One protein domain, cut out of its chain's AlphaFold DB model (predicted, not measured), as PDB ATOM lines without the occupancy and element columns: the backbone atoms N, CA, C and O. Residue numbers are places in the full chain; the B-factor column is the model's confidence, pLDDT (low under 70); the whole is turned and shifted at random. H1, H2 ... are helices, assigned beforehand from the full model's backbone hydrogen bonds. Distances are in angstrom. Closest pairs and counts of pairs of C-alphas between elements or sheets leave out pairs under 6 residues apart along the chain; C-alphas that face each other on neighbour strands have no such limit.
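AT A GLANCE: This is residues 68 to 146 of the 153 residues of the protein "SAM-dependent MTase TRM10-type domain-containing protein" of Enterobius vermicularis (UniProt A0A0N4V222). A long helix, H4, packs by its first part on a small helical body, and residues 131 to 146 stick out as an arm. In the body H2 sits between H1 and H4. The printed part has 79 residues with four named helices, H1 to H4 in chain order, all helix, loose with a radius of gyration of the C-alphas of 15.2 A, spanning 53 by 24 by 17 A.

HOW THE PARTS SIT: H4, residues 119 to 145, touches H2, residues 98 to 105, with residues 122 to 126 alone; the closest C-alphas, of Asn 104 and Val 126, are 6.3 A apart. H2 touches H1, residues 81 to 93, opposite ways at a steep tilt of 48 degrees; the closest C-alphas, of Ile 87 and Ala 101, are 5.0 A apart. H3, residues 108 to 111, is close to H4 but not clearly touching. Every O i to N i+4 pair is within hydrogen-bond range in H1, H2 and H4.

IN THESE COORDINATES: H1, 18.4 A long, begins at C-alpha 81 (45.062, 48.587, 18.774). H4, 38.4 A, ends at C-alpha 145 (57.369, 23.787, 50.096).

THE WHOLE: The printed part has no cut. Residues 71 to 78 and 107 to 123 have pLDDT under 70.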
ATOM      1  N   LYS A  68      38.684  32.826  15.025       77.00
ATOM      2  CA  LYS A  68      38.601  31.406  15.407       77.00
ATOM      3  C   LYS A  68      37.937  31.212  16.769       77.00
ATOM      4  O   LYS A  68      37.312  30.183  16.989       77.00
ATOM      5  N   TYR A  69      38.099  32.179  17.670       76.50
ATOM      6  CA  TYR A  69      37.647  32.073  19.059       76.50
ATOM      7  C   TYR A  69      36.357  32.845  19.317       76.50
ATOM      8  O   TYR A  69      35.619  32.496  20.233       76.50
ATOM      9  N   ILE A  70      36.067  33.869  18.509       72.12
ATOM     10  CA  ILE A  70      34.854  34.675  18.641       72.12
ATOM     11  C   ILE A  70      34.225  35.010  17.292       72.12
ATOM     12  O   ILE A  70      34.890  35.126  16.263       72.12
ATOM     13  N   LYS A  71      32.913  35.238  17.324       69.81
ATOM     14  CA  LYS A  71      32.180  35.899  16.247       69.81
ATOM     15  C   LYS A  71      32.079  37.376  16.596       69.81
ATOM     16  O   LYS A  71      31.576  37.725  17.661       69.81
ATOM     17  N   PHE A  72      32.590  38.225  15.715       64.56
ATOM     18  CA  PHE A  72      32.435  39.666  15.860       64.56
ATOM     19  C   PHE A  72      30.970  40.059  15.709       64.56
ATOM     20  O   PHE A  72      30.236  39.489  14.903       64.56
ATOM     21  N   ASN A  73      30.585  41.085  16.455       65.12
ATOM     22  CA  ASN A  73      29.374  41.842  16.203       65.12
ATOM     23  C   ASN A  73      29.363  42.340  14.740       65.12
ATOM     24  O   ASN A  73      30.332  42.962  14.301       65.12
ATOM     25  N   ALA A  74      28.257  42.142  14.012       56.75
ATOM     26  CA  ALA A  74      28.101  42.556  12.610       56.75
ATOM     27  C   ALA A  74      28.461  44.034  12.322       56.75
ATOM     28  O   ALA A  74      28.802  44.383  11.193       56.75
ATOM     29  N   ARG A  75      28.411  44.914  13.334       54.00
ATOM     30  CA  ARG A  75      28.763  46.341  13.242       54.00
ATOM     31  C   ARG A  75      30.233  46.658  13.537       54.00
ATOM     32  O   ARG A  75      30.697  47.716  13.123       54.00
ATOM     33  N   LYS A  76      30.966  45.798  14.256       56.28
ATOM     34  CA  LYS A  76      32.380  46.021  14.608       56.28
ATOM     35  C   LYS A  76      33.255  44.985  13.903       56.28
ATOM     36  O   LYS A  76      33.441  43.878  14.385       56.28
ATOM     37  N   THR A  77      33.821  45.375  12.763       59.25
ATOM     38  CA  THR A  77      34.705  44.534  11.933       59.25
ATOM     39  C   THR A  77      36.194  44.683  12.271       59.25
ATOM     40  O   THR A  77      37.044  44.076  11.618       59.25
ATOM     41  N   PHE A  78      36.523  45.486  13.286       65.56
ATOM     42  CA  PHE A  78      37.887  45.841  13.662       65.56
ATOM     43  C   PHE A  78      38.065  45.807  15.178       65.56
ATOM     44  O   PHE A  78      37.167  46.191  15.930       65.56
ATOM     45  N   LEU A  79      39.246  45.384  15.612       74.81
ATOM     46  CA  LEU A  79      39.647  45.392  17.010       74.81
ATOM     47  C   LEU A  79      40.524  46.620  17.272       74.81
ATOM     48  O   LEU A  79      41.442  46.865  16.496       74.81
ATOM     49  N   PRO A  80      40.304  47.392  18.344       77.81
ATOM     50  CA  PRO A  80      41.199  48.489  18.705       77.81
ATOM     51  C   PRO A  80      42.652  48.022  18.889       77.81
ATOM     52  O   PRO A  80      42.899  46.889  19.296       77.81
ATOM     53  N   ILE A  81      43.625  48.893  18.603       77.50
ATOM     54  CA  ILE A  81      45.062  48.587  18.774       77.50
ATOM     55  C   ILE A  81      45.408  48.257  20.219       77.50
ATOM     56  O   ILE A  81      46.189  47.342  20.450       77.50
ATOM     57  N   SER A  82      44.812  48.961  21.184       81.75
ATOM     58  CA  SER A  82      44.998  48.676  22.610       81.75
ATOM     59  C   SER A  82      44.662  47.220  22.925       81.75
ATOM     60  O   SER A  82      45.520  46.479  23.382       81.75
ATOM     61  N   THR A  83      43.469  46.770  22.534       82.38
ATOM     62  CA  THR A  83      43.037  45.382  22.736       82.38
ATOM     63  C   THR A  83      43.951  44.376  22.037       82.38
ATOM     64  O   THR A  83      44.180  43.286  22.544       82.38
ATOM     65  N   GLN A  84      44.501  44.719  20.874       84.19
ATOM     66  CA  GLN A  84      45.446  43.843  20.180       84.19
ATOM     67  C   GLN A  84      46.772  43.717  20.913       84.19
ATOM     68  O   GLN A  84      47.314  42.618  20.989       84.19
ATOM     69  N   LEU A  85      47.279  44.821  21.458       85.62
ATOM     70  CA  LEU A  85      48.480  44.819  22.282       85.62
ATOM     71  C   LEU A  85      48.275  43.994  23.552       85.62
ATOM     72  O   LEU A  85      49.158  43.218  23.901       85.62
ATOM     73  N   ASP A  86      47.117  44.114  24.200       88.38
ATOM     74  CA  ASP A  86      46.815  43.355  25.416       88.38
ATOM     75  C   ASP A  86      46.693  41.850  25.128       88.38
ATOM     76  O   ASP A  86      47.304  41.041  25.822       88.38
ATOM     77  N   ILE A  87      46.041  41.463  24.021       88.06
ATOM     78  CA  ILE A  87      46.035  40.064  23.556       88.06
ATOM     79  C   ILE A  87      47.461  39.566  23.319       88.06
ATOM     80  O   ILE A  87      47.807  38.470  23.744       88.06
ATOM     81  N   LEU A  88      48.300  40.337  22.624       88.06
ATOM     82  CA  LEU A  88      49.668  39.911  22.318       88.06
ATOM     83  C   LEU A  88      50.528  39.767  23.578       88.06
ATOM     84  O   LEU A  88      51.338  38.843  23.635       88.06
ATOM     85  N   LYS A  89      50.335  40.628  24.582       89.19
ATOM     86  CA  LYS A  89      50.975  40.482  25.897       89.19
ATOM     87  C   LYS A  89      50.551  39.185  26.576       89.19
ATOM     88  O   LYS A  89      51.414  38.389  26.920       89.19
ATOM     89  N   ASP A  90      49.251  38.911  26.655       91.12
ATOM     90  CA  ASP A  90      48.763  37.674  27.270       91.12
ATOM     91  C   ASP A  90      49.265  36.425  26.526       91.12
ATOM     92  O   ASP A  90      49.624  35.431  27.152       91.12
ATOM     93  N   VAL A  91      49.343  36.452  25.190       90.19
ATOM     94  CA  VAL A  91      49.925  35.343  24.408       90.19
ATOM     95  C   VAL A  91      51.406  35.161  24.727       90.19
ATOM     96  O   VAL A  91      51.869  34.023  24.807       90.19
ATOM     97  N   TYR A  92      52.157  36.252  24.887       88.69
ATOM     98  CA  TYR A  92      53.563  36.193  25.274       88.69
ATOM     99  C   TYR A  92      53.728  35.561  26.663       88.69
ATOM    100  O   TYR A  92      54.466  34.585  26.800       88.69
ATOM    101  N   ASP A  93      52.970  36.048  27.644       89.38
ATOM    102  CA  ASP A  93      53.040  35.615  29.044       89.38
ATOM    103  C   ASP A  93      52.563  34.168  29.238       89.38
ATOM    104  O   ASP A  93      53.058  33.443  30.097       89.38
ATOM    105  N   THR A  94      51.615  33.717  28.414       89.81
ATOM    106  CA  THR A  94      51.094  32.339  28.439       89.81
ATOM    107  C   THR A  94      51.809  31.388  27.481       89.81
ATOM    108  O   THR A  94      51.367  30.252  27.306       89.81
ATOM    109  N   HIS A  95      52.896  31.828  26.841       88.75
ATOM    110  CA  HIS A  95      53.645  31.045  25.857       88.75
ATOM    111  C   HIS A  95      52.780  30.470  24.717       88.75
ATOM    112  O   HIS A  95      53.003  29.352  24.256       88.75
ATOM    113  N   GLY A  96      51.817  31.247  24.213       87.12
ATOM    114  CA  GLY A  96      51.046  30.889  23.019       87.12
ATOM    115  C   GLY A  96      49.579  30.526  23.247       87.12
ATOM    116  O   GLY A  96      48.952  30.021  22.311       87.12
ATOM    117  N   ASP A  97      48.997  30.775  24.426       89.00
ATOM    118  CA  ASP A  97      47.568  30.524  24.648       89.00
ATOM    119  C   ASP A  97      46.685  31.652  24.094       89.00
ATOM    120  O   ASP A  97      46.190  32.539  24.793       89.00
ATOM    121  N   TRP A  98      46.446  31.573  22.785       87.06
ATOM    122  CA  TRP A  98      45.552  32.468  22.056       87.06
ATOM    123  C   TRP A  98      44.108  32.423  22.555       87.06
ATOM    124  O   TRP A  98      43.426  33.445  22.518       87.06
ATOM    125  N   GLY A  99      43.629  31.261  23.005       85.69
ATOM    126  CA  GLY A  99      42.254  31.110  23.470       85.69
ATOM    127  C   GLY A  99      42.017  31.927  24.732       85.69
ATOM    128  O   GLY A  99      41.093  32.738  24.773       85.69
ATOM    129  N   PHE A 100      42.891  31.766  25.726       86.44
ATOM    130  CA  PHE A 100      42.863  32.570  26.943       86.44
ATOM    131  C   PHE A 100      43.033  34.061  26.638       86.44
ATOM    132  O   PHE A 100      42.168  34.854  27.004       86.44
ATOM    133  N   ALA A 101      44.089  34.435  25.909       88.56
ATOM    134  CA  ALA A 101      44.422  35.833  25.641       88.56
ATOM    135  C   ALA A 101      43.294  36.585  24.922       88.56
ATOM    136  O   ALA A 101      42.953  37.715  25.272       88.56
ATOM    137  N   ILE A 102      42.674  35.954  23.922       86.12
ATOM    138  CA  ILE A 102      41.578  36.569  23.172       86.12
ATOM    139  C   ILE A 102      40.344  36.706  24.062       86.12
ATOM    140  O   ILE A 102      39.761  37.783  24.120       86.12
ATOM    141  N   LYS A 103      39.953  35.659  24.793       81.31
ATOM    142  CA  LYS A 103      38.763  35.728  25.651       81.31
ATOM    143  C   LYS A 103      38.932  36.710  26.820       81.31
ATOM    144  O   LYS A 103      37.967  37.377  27.175       81.31
ATOM    145  N   ASN A 104      40.136  36.823  27.383       85.81
ATOM    146  CA  ASN A 104      40.437  37.684  28.529       85.81
ATOM    147  C   ASN A 104      40.376  39.185  28.194       85.81
ATOM    148  O   ASN A 104      39.956  39.985  29.025       85.81
ATOM    149  N   ASN A 105      40.750  39.568  26.970       84.06
ATOM    150  CA  ASN A 105      40.876  40.979  26.580       84.06
ATOM    151  C   ASN A 105      39.704  41.519  25.753       84.06
ATOM    152  O   ASN A 105      39.644  42.711  25.447       84.06
ATOM    153  N   LEU A 106      38.768  40.664  25.343       79.00
ATOM    154  CA  LEU A 106      37.614  41.104  24.571       79.00
ATOM    155  C   LEU A 106      36.538  41.691  25.473       79.00
ATOM    156  O   LEU A 106      36.113  41.065  26.435       79.00
ATOM    157  N   THR A 107      36.038  42.870  25.104       69.81
ATOM    158  CA  THR A 107      34.928  43.527  25.799       69.81
ATOM    159  C   THR A 107      33.571  43.121  25.226       69.81
ATOM    160  O   THR A 107      33.440  42.800  24.041       69.81
ATOM    161  N   ARG A 108      32.517  43.206  26.048       63.59
ATOM    162  CA  ARG A 108      31.130  42.868  25.668       63.59
ATOM    163  C   ARG A 108      30.693  43.565  24.383       63.59
ATOM    164  O   ARG A 108      30.066  42.969  23.509       63.59
ATOM    165  N   GLU A 109      31.070  44.825  24.237       63.59
ATOM    166  CA  GLU A 109      30.711  45.650  23.088       63.59
ATOM    167  C   GLU A 109      31.338  45.195  21.763       63.59
ATOM    168  O   GLU A 109      30.891  45.632  20.703       63.59
ATOM    169  N   LEU A 110      32.405  44.388  21.799       63.81
ATOM    170  CA  LEU A 110      33.070  43.843  20.608       63.81
ATOM    171  C   LEU A 110      32.425  42.532  20.134       63.81
ATOM    172  O   LEU A 110      32.492  42.202  18.950       63.81
ATOM    173  N   VAL A 111      31.778  41.808  21.049       64.75
ATOM    174  CA  VAL A 111      31.343  40.418  20.847       64.75
ATOM    175  C   VAL A 111      29.819  40.292  20.709       64.75
ATOM    176  O   VAL A 111      29.326  39.380  20.051       64.75
ATOM    177  N   THR A 112      29.046  41.227  21.267       55.44
ATOM    178  CA  THR A 112      27.578  41.115  21.286       55.44
ATOM    179  C   THR A 112      26.923  41.953  20.188       55.44
ATOM    180  O   THR A 112      27.023  43.176  20.217       55.44
ATOM    181  N   ASN A 113      26.233  41.300  19.246       49.81
ATOM    182  CA  ASN A 113      25.026  41.845  18.586       49.81
ATOM    183  C   ASN A 113      24.037  40.785  18.071       49.81
ATOM    184  O   ASN A 113      22.944  41.149  17.652       49.81
ATOM    185  N   ASP A 114      24.370  39.491  18.136       49.94
ATOM    186  CA  ASP A 114      23.622  38.483  17.371       49.94
ATOM    187  C   ASP A 114      23.107  37.323  18.250       49.94
ATOM    188  O   ASP A 114      22.741  36.266  17.739       49.94
ATOM    189  N   GLY A 115      23.140  37.468  19.583       47.50
ATOM    190  CA  GLY A 115      22.625  36.466  20.533       47.50
ATOM    191  C   GLY A 115      23.382  35.127  20.583       47.50
ATOM    192  O   GLY A 115      22.926  34.204  21.245       47.50
ATOM    193  N   LYS A 116      24.524  34.995  19.891       50.06
ATOM    194  CA  LYS A 116      25.281  33.730  19.777       50.06
ATOM    195  C   LYS A 116      26.441  33.565  20.757       50.06
ATOM    196  O   LYS A 116      27.009  32.481  20.814       50.06
ATOM    197  N   ILE A 117      26.826  34.616  21.479       55.06
ATOM    198  CA  ILE A 117      27.879  34.536  22.494       55.06
ATOM    199  C   ILE A 117      27.313  35.102  23.786       55.06
ATOM    200  O   ILE A 117      27.066  36.306  23.888       55.06
ATOM    201  N   ASP A 118      27.098  34.219  24.757       64.06
ATOM    202  CA  ASP A 118      26.857  34.621  26.131       64.06
ATOM    203  C   ASP A 118      28.183  35.136  26.702       64.06
ATOM    204  O   ASP A 118      29.089  34.384  27.056       64.06
ATOM    205  N   TYR A 119      28.323  36.458  26.727       63.16
ATOM    206  CA  TYR A 119      29.499  37.116  27.286       63.16
ATOM    207  C   TYR A 119      29.661  36.825  28.790       63.16
ATOM    208  O   TYR A 119      30.781  36.821  29.290       63.16
ATOM    209  N   GLY A 120      28.565  36.540  29.504       62.09
ATOM    210  CA  GLY A 120      28.607  36.067  30.885       62.09
ATOM    211  C   GLY A 120      29.247  34.683  30.982       62.09
ATOM    212  O   GLY A 120      30.179  34.503  31.763       62.09
ATOM    213  N   GLN A 121      28.828  33.745  30.128       68.56
ATOM    214  CA  GLN A 121      29.462  32.427  30.015       68.56
ATOM    215  C   GLN A 121      30.948  32.547  29.638       68.56
ATOM    216  O   GLN A 121      31.792  31.901  30.254       68.56
ATOM    217  N   LEU A 122      31.288  33.415  28.680       67.56
ATOM    218  CA  LEU A 122      32.671  33.654  28.260       67.56
ATOM    219  C   LEU A 122      33.556  34.130  29.421       67.56
ATOM    220  O   LEU A 122      34.650  33.607  29.623       67.56
ATOM    221  N   LEU A 123      33.081  35.116  30.186       68.50
ATOM    222  CA  LEU A 123      33.797  35.634  31.349       68.50
ATOM    223  C   LEU A 123      33.928  34.584  32.453       68.50
ATOM    224  O   LEU A 123      34.980  34.501  33.087       68.50
ATOM    225  N   TRP A 124      32.883  33.785  32.678       72.50
ATOM    226  CA  TRP A 124      32.927  32.688  33.638       72.50
ATOM    227  C   TRP A 124      33.977  31.647  33.240       72.50
ATOM    228  O   TRP A 124      34.821  31.310  34.061       72.50
ATOM    229  N   GLU A 125      34.014  31.226  31.971       73.06
ATOM    230  CA  GLU A 125      35.027  30.295  31.455       73.06
ATOM    231  C   GLU A 125      36.454  30.833  31.630       73.06
ATOM    232  O   GLU A 125      37.350  30.095  32.037       73.06
ATOM    233  N   VAL A 126      36.683  32.121  31.346       71.81
ATOM    234  CA  VAL A 126      37.995  32.764  31.545       71.81
ATOM    235  C   VAL A 126      38.380  32.776  33.021       71.81
ATOM    236  O   VAL A 126      39.515  32.441  33.370       71.81
ATOM    237  N   ARG A 127      37.440  33.147  33.895       74.88
ATOM    238  CA  ARG A 127      37.668  33.200  35.340       74.88
ATOM    239  C   ARG A 127      37.938  31.808  35.905       74.88
ATOM    240  O   ARG A 127      38.885  31.653  36.668       74.88
ATOM    241  N   GLU A 128      37.190  30.798  35.475       80.12
ATOM    242  CA  GLU A 128      37.373  29.416  35.917       80.12
ATOM    243  C   GLU A 128      38.695  28.829  35.413       80.12
ATOM    244  O   GLU A 128      39.417  28.189  36.178       80.12
ATOM    245  N   ALA A 129      39.086  29.111  34.165       73.25
ATOM    246  CA  ALA A 129      40.387  28.705  33.633       73.25
ATOM    247  C   ALA A 129      41.549  29.341  34.415       73.25
ATOM    248  O   ALA A 129      42.529  28.667  34.744       73.25
ATOM    249  N   LYS A 130      41.430  30.628  34.766       73.75
ATOM    250  CA  LYS A 130      42.411  31.330  35.605       73.75
ATOM    251  C   LYS A 130      42.465  30.738  37.017       73.75
ATOM    252  O   LYS A 130      43.555  30.447  37.502       73.75
ATOM    253  N   ASN A 131      41.314  30.502  37.641       79.00
ATOM    254  CA  ASN A 131      41.225  29.896  38.970       79.00
ATOM    255  C   ASN A 131      41.807  28.479  38.988       79.00
ATOM    256  O   ASN A 131      42.566  28.141  39.888       79.00
ATOM    257  N   THR A 132      41.524  27.672  37.965       82.56
ATOM    258  CA  THR A 132      42.083  26.320  37.813       82.56
ATOM    259  C   THR A 132      43.607  26.358  37.738       82.56
ATOM    260  O   THR A 132      44.273  25.583  38.419       82.56
ATOM    261  N   ARG A 133      44.179  27.300  36.972       78.38
ATOM    262  CA  ARG A 133      45.638  27.498  36.912       78.38
ATOM    263  C   ARG A 133      46.221  27.903  38.258       78.38
ATOM    264  O   ARG A 133      47.238  27.351  38.656       78.38
ATOM    265  N   ILE A 134      45.577  28.839  38.955       79.94
ATOM    266  CA  ILE A 134      46.021  29.291  40.279       79.94
ATOM    267  C   ILE A 134      45.994  28.130  41.276       79.94
ATOM    268  O   ILE A 134      46.980  27.923  41.973       79.94
ATOM    269  N   ARG A 135      44.920  27.331  41.298       83.50
ATOM    270  CA  ARG A 135      44.809  26.140  42.157       83.50
ATOM    271  C   ARG A 135      45.895  25.109  41.841       83.50
ATOM    272  O   ARG A 135      46.539  24.611  42.756       83.50
ATOM    273  N   ALA A 136      46.140  24.823  40.561       82.38
ATOM    274  CA  ALA A 136      47.189  23.888  40.147       82.38
ATOM    275  C   ALA A 136      48.595  24.370  40.551       82.38
ATOM    276  O   ALA A 136      49.410  23.585  41.039       82.38
ATOM    277  N   LEU A 137      48.865  25.672  40.396       81.44
ATOM    278  CA  LEU A 137      50.119  26.289  40.827       81.44
ATOM    279  C   LEU A 137      50.268  26.227  42.353       81.44
ATOM    280  O   LEU A 137      51.318  25.826  42.844       81.44
ATOM    281  N   ALA A 138      49.214  26.576  43.096       81.69
ATOM    282  CA  ALA A 138      49.198  26.533  44.555       81.69
ATOM    283  C   ALA A 138      49.431  25.108  45.084       81.69
ATOM    284  O   ALA A 138      50.240  24.932  45.990       81.69
ATOM    285  N   SER A 139      48.806  24.093  44.472       83.50
ATOM    286  CA  SER A 139      49.046  22.679  44.799       83.50
ATOM    287  C   SER A 139      50.510  22.299  44.586       83.50
ATOM    288  O   SER A 139      51.151  21.777  45.492       83.50
ATOM    289  N   SER A 140      51.070  22.647  43.424       82.62
ATOM    290  CA  SER A 140      52.471  22.342  43.094       82.62
ATOM    291  C   SER A 140      53.447  23.022  44.063       82.62
ATOM    292  O   SER A 140      54.423  22.421  44.502       82.62
ATOM    293  N   ILE A 141      53.182  24.279  44.433       81.19
ATOM    294  CA  ILE A 141      53.997  25.013  45.410       81.19
ATOM    295  C   ILE A 141      53.867  24.378  46.799       81.19
ATOM    296  O   ILE A 141      54.876  24.229  47.486       81.19
ATOM    297  N   SER A 142      52.665  23.970  47.211       84.12
ATOM    298  CA  SER A 142      52.442  23.301  48.497       84.12
ATOM    299  C   SER A 142      53.171  21.960  48.583       84.12
ATOM    300  O   SER A 142      53.728  21.654  49.633       84.12
ATOM    301  N   GLU A 143      53.216  21.183  47.499       82.88
ATOM    302  CA  GLU A 143      53.968  19.923  47.433       82.88
ATOM    303  C   GLU A 143      55.480  20.145  47.573       82.88
ATOM    304  O   GLU A 143      56.160  19.391  48.265       82.88
ATOM    305  N   ILE A 144      56.008  21.202  46.950       83.75
ATOM    306  CA  ILE A 144      57.442  21.526  46.983       83.75
ATOM    307  C   ILE A 144      57.857  22.123  48.335       83.75
ATOM    308  O   ILE A 144      58.952  21.850  48.825       83.75
ATOM    309  N   THR A 145      57.015  22.976  48.918       83.31
ATOM    310  CA  THR A 145      57.369  23.787  50.096       83.31
ATOM    311  C   THR A 145      56.858  23.215  51.416       83.31
ATOM    312  O   THR A 145      57.328  23.631  52.471       83.31
ATOM    313  N   GLY A 146      55.893  22.289  51.383       75.94
ATOM    314  CA  GLY A 146      55.197  21.782  52.568       75.94
ATOM    315  C   GLY A 146      54.223  22.781  53.212       75.94
ATOM    316  O   GLY A 146      53.618  22.453  54.230       75.94
TER     317      GLY A 146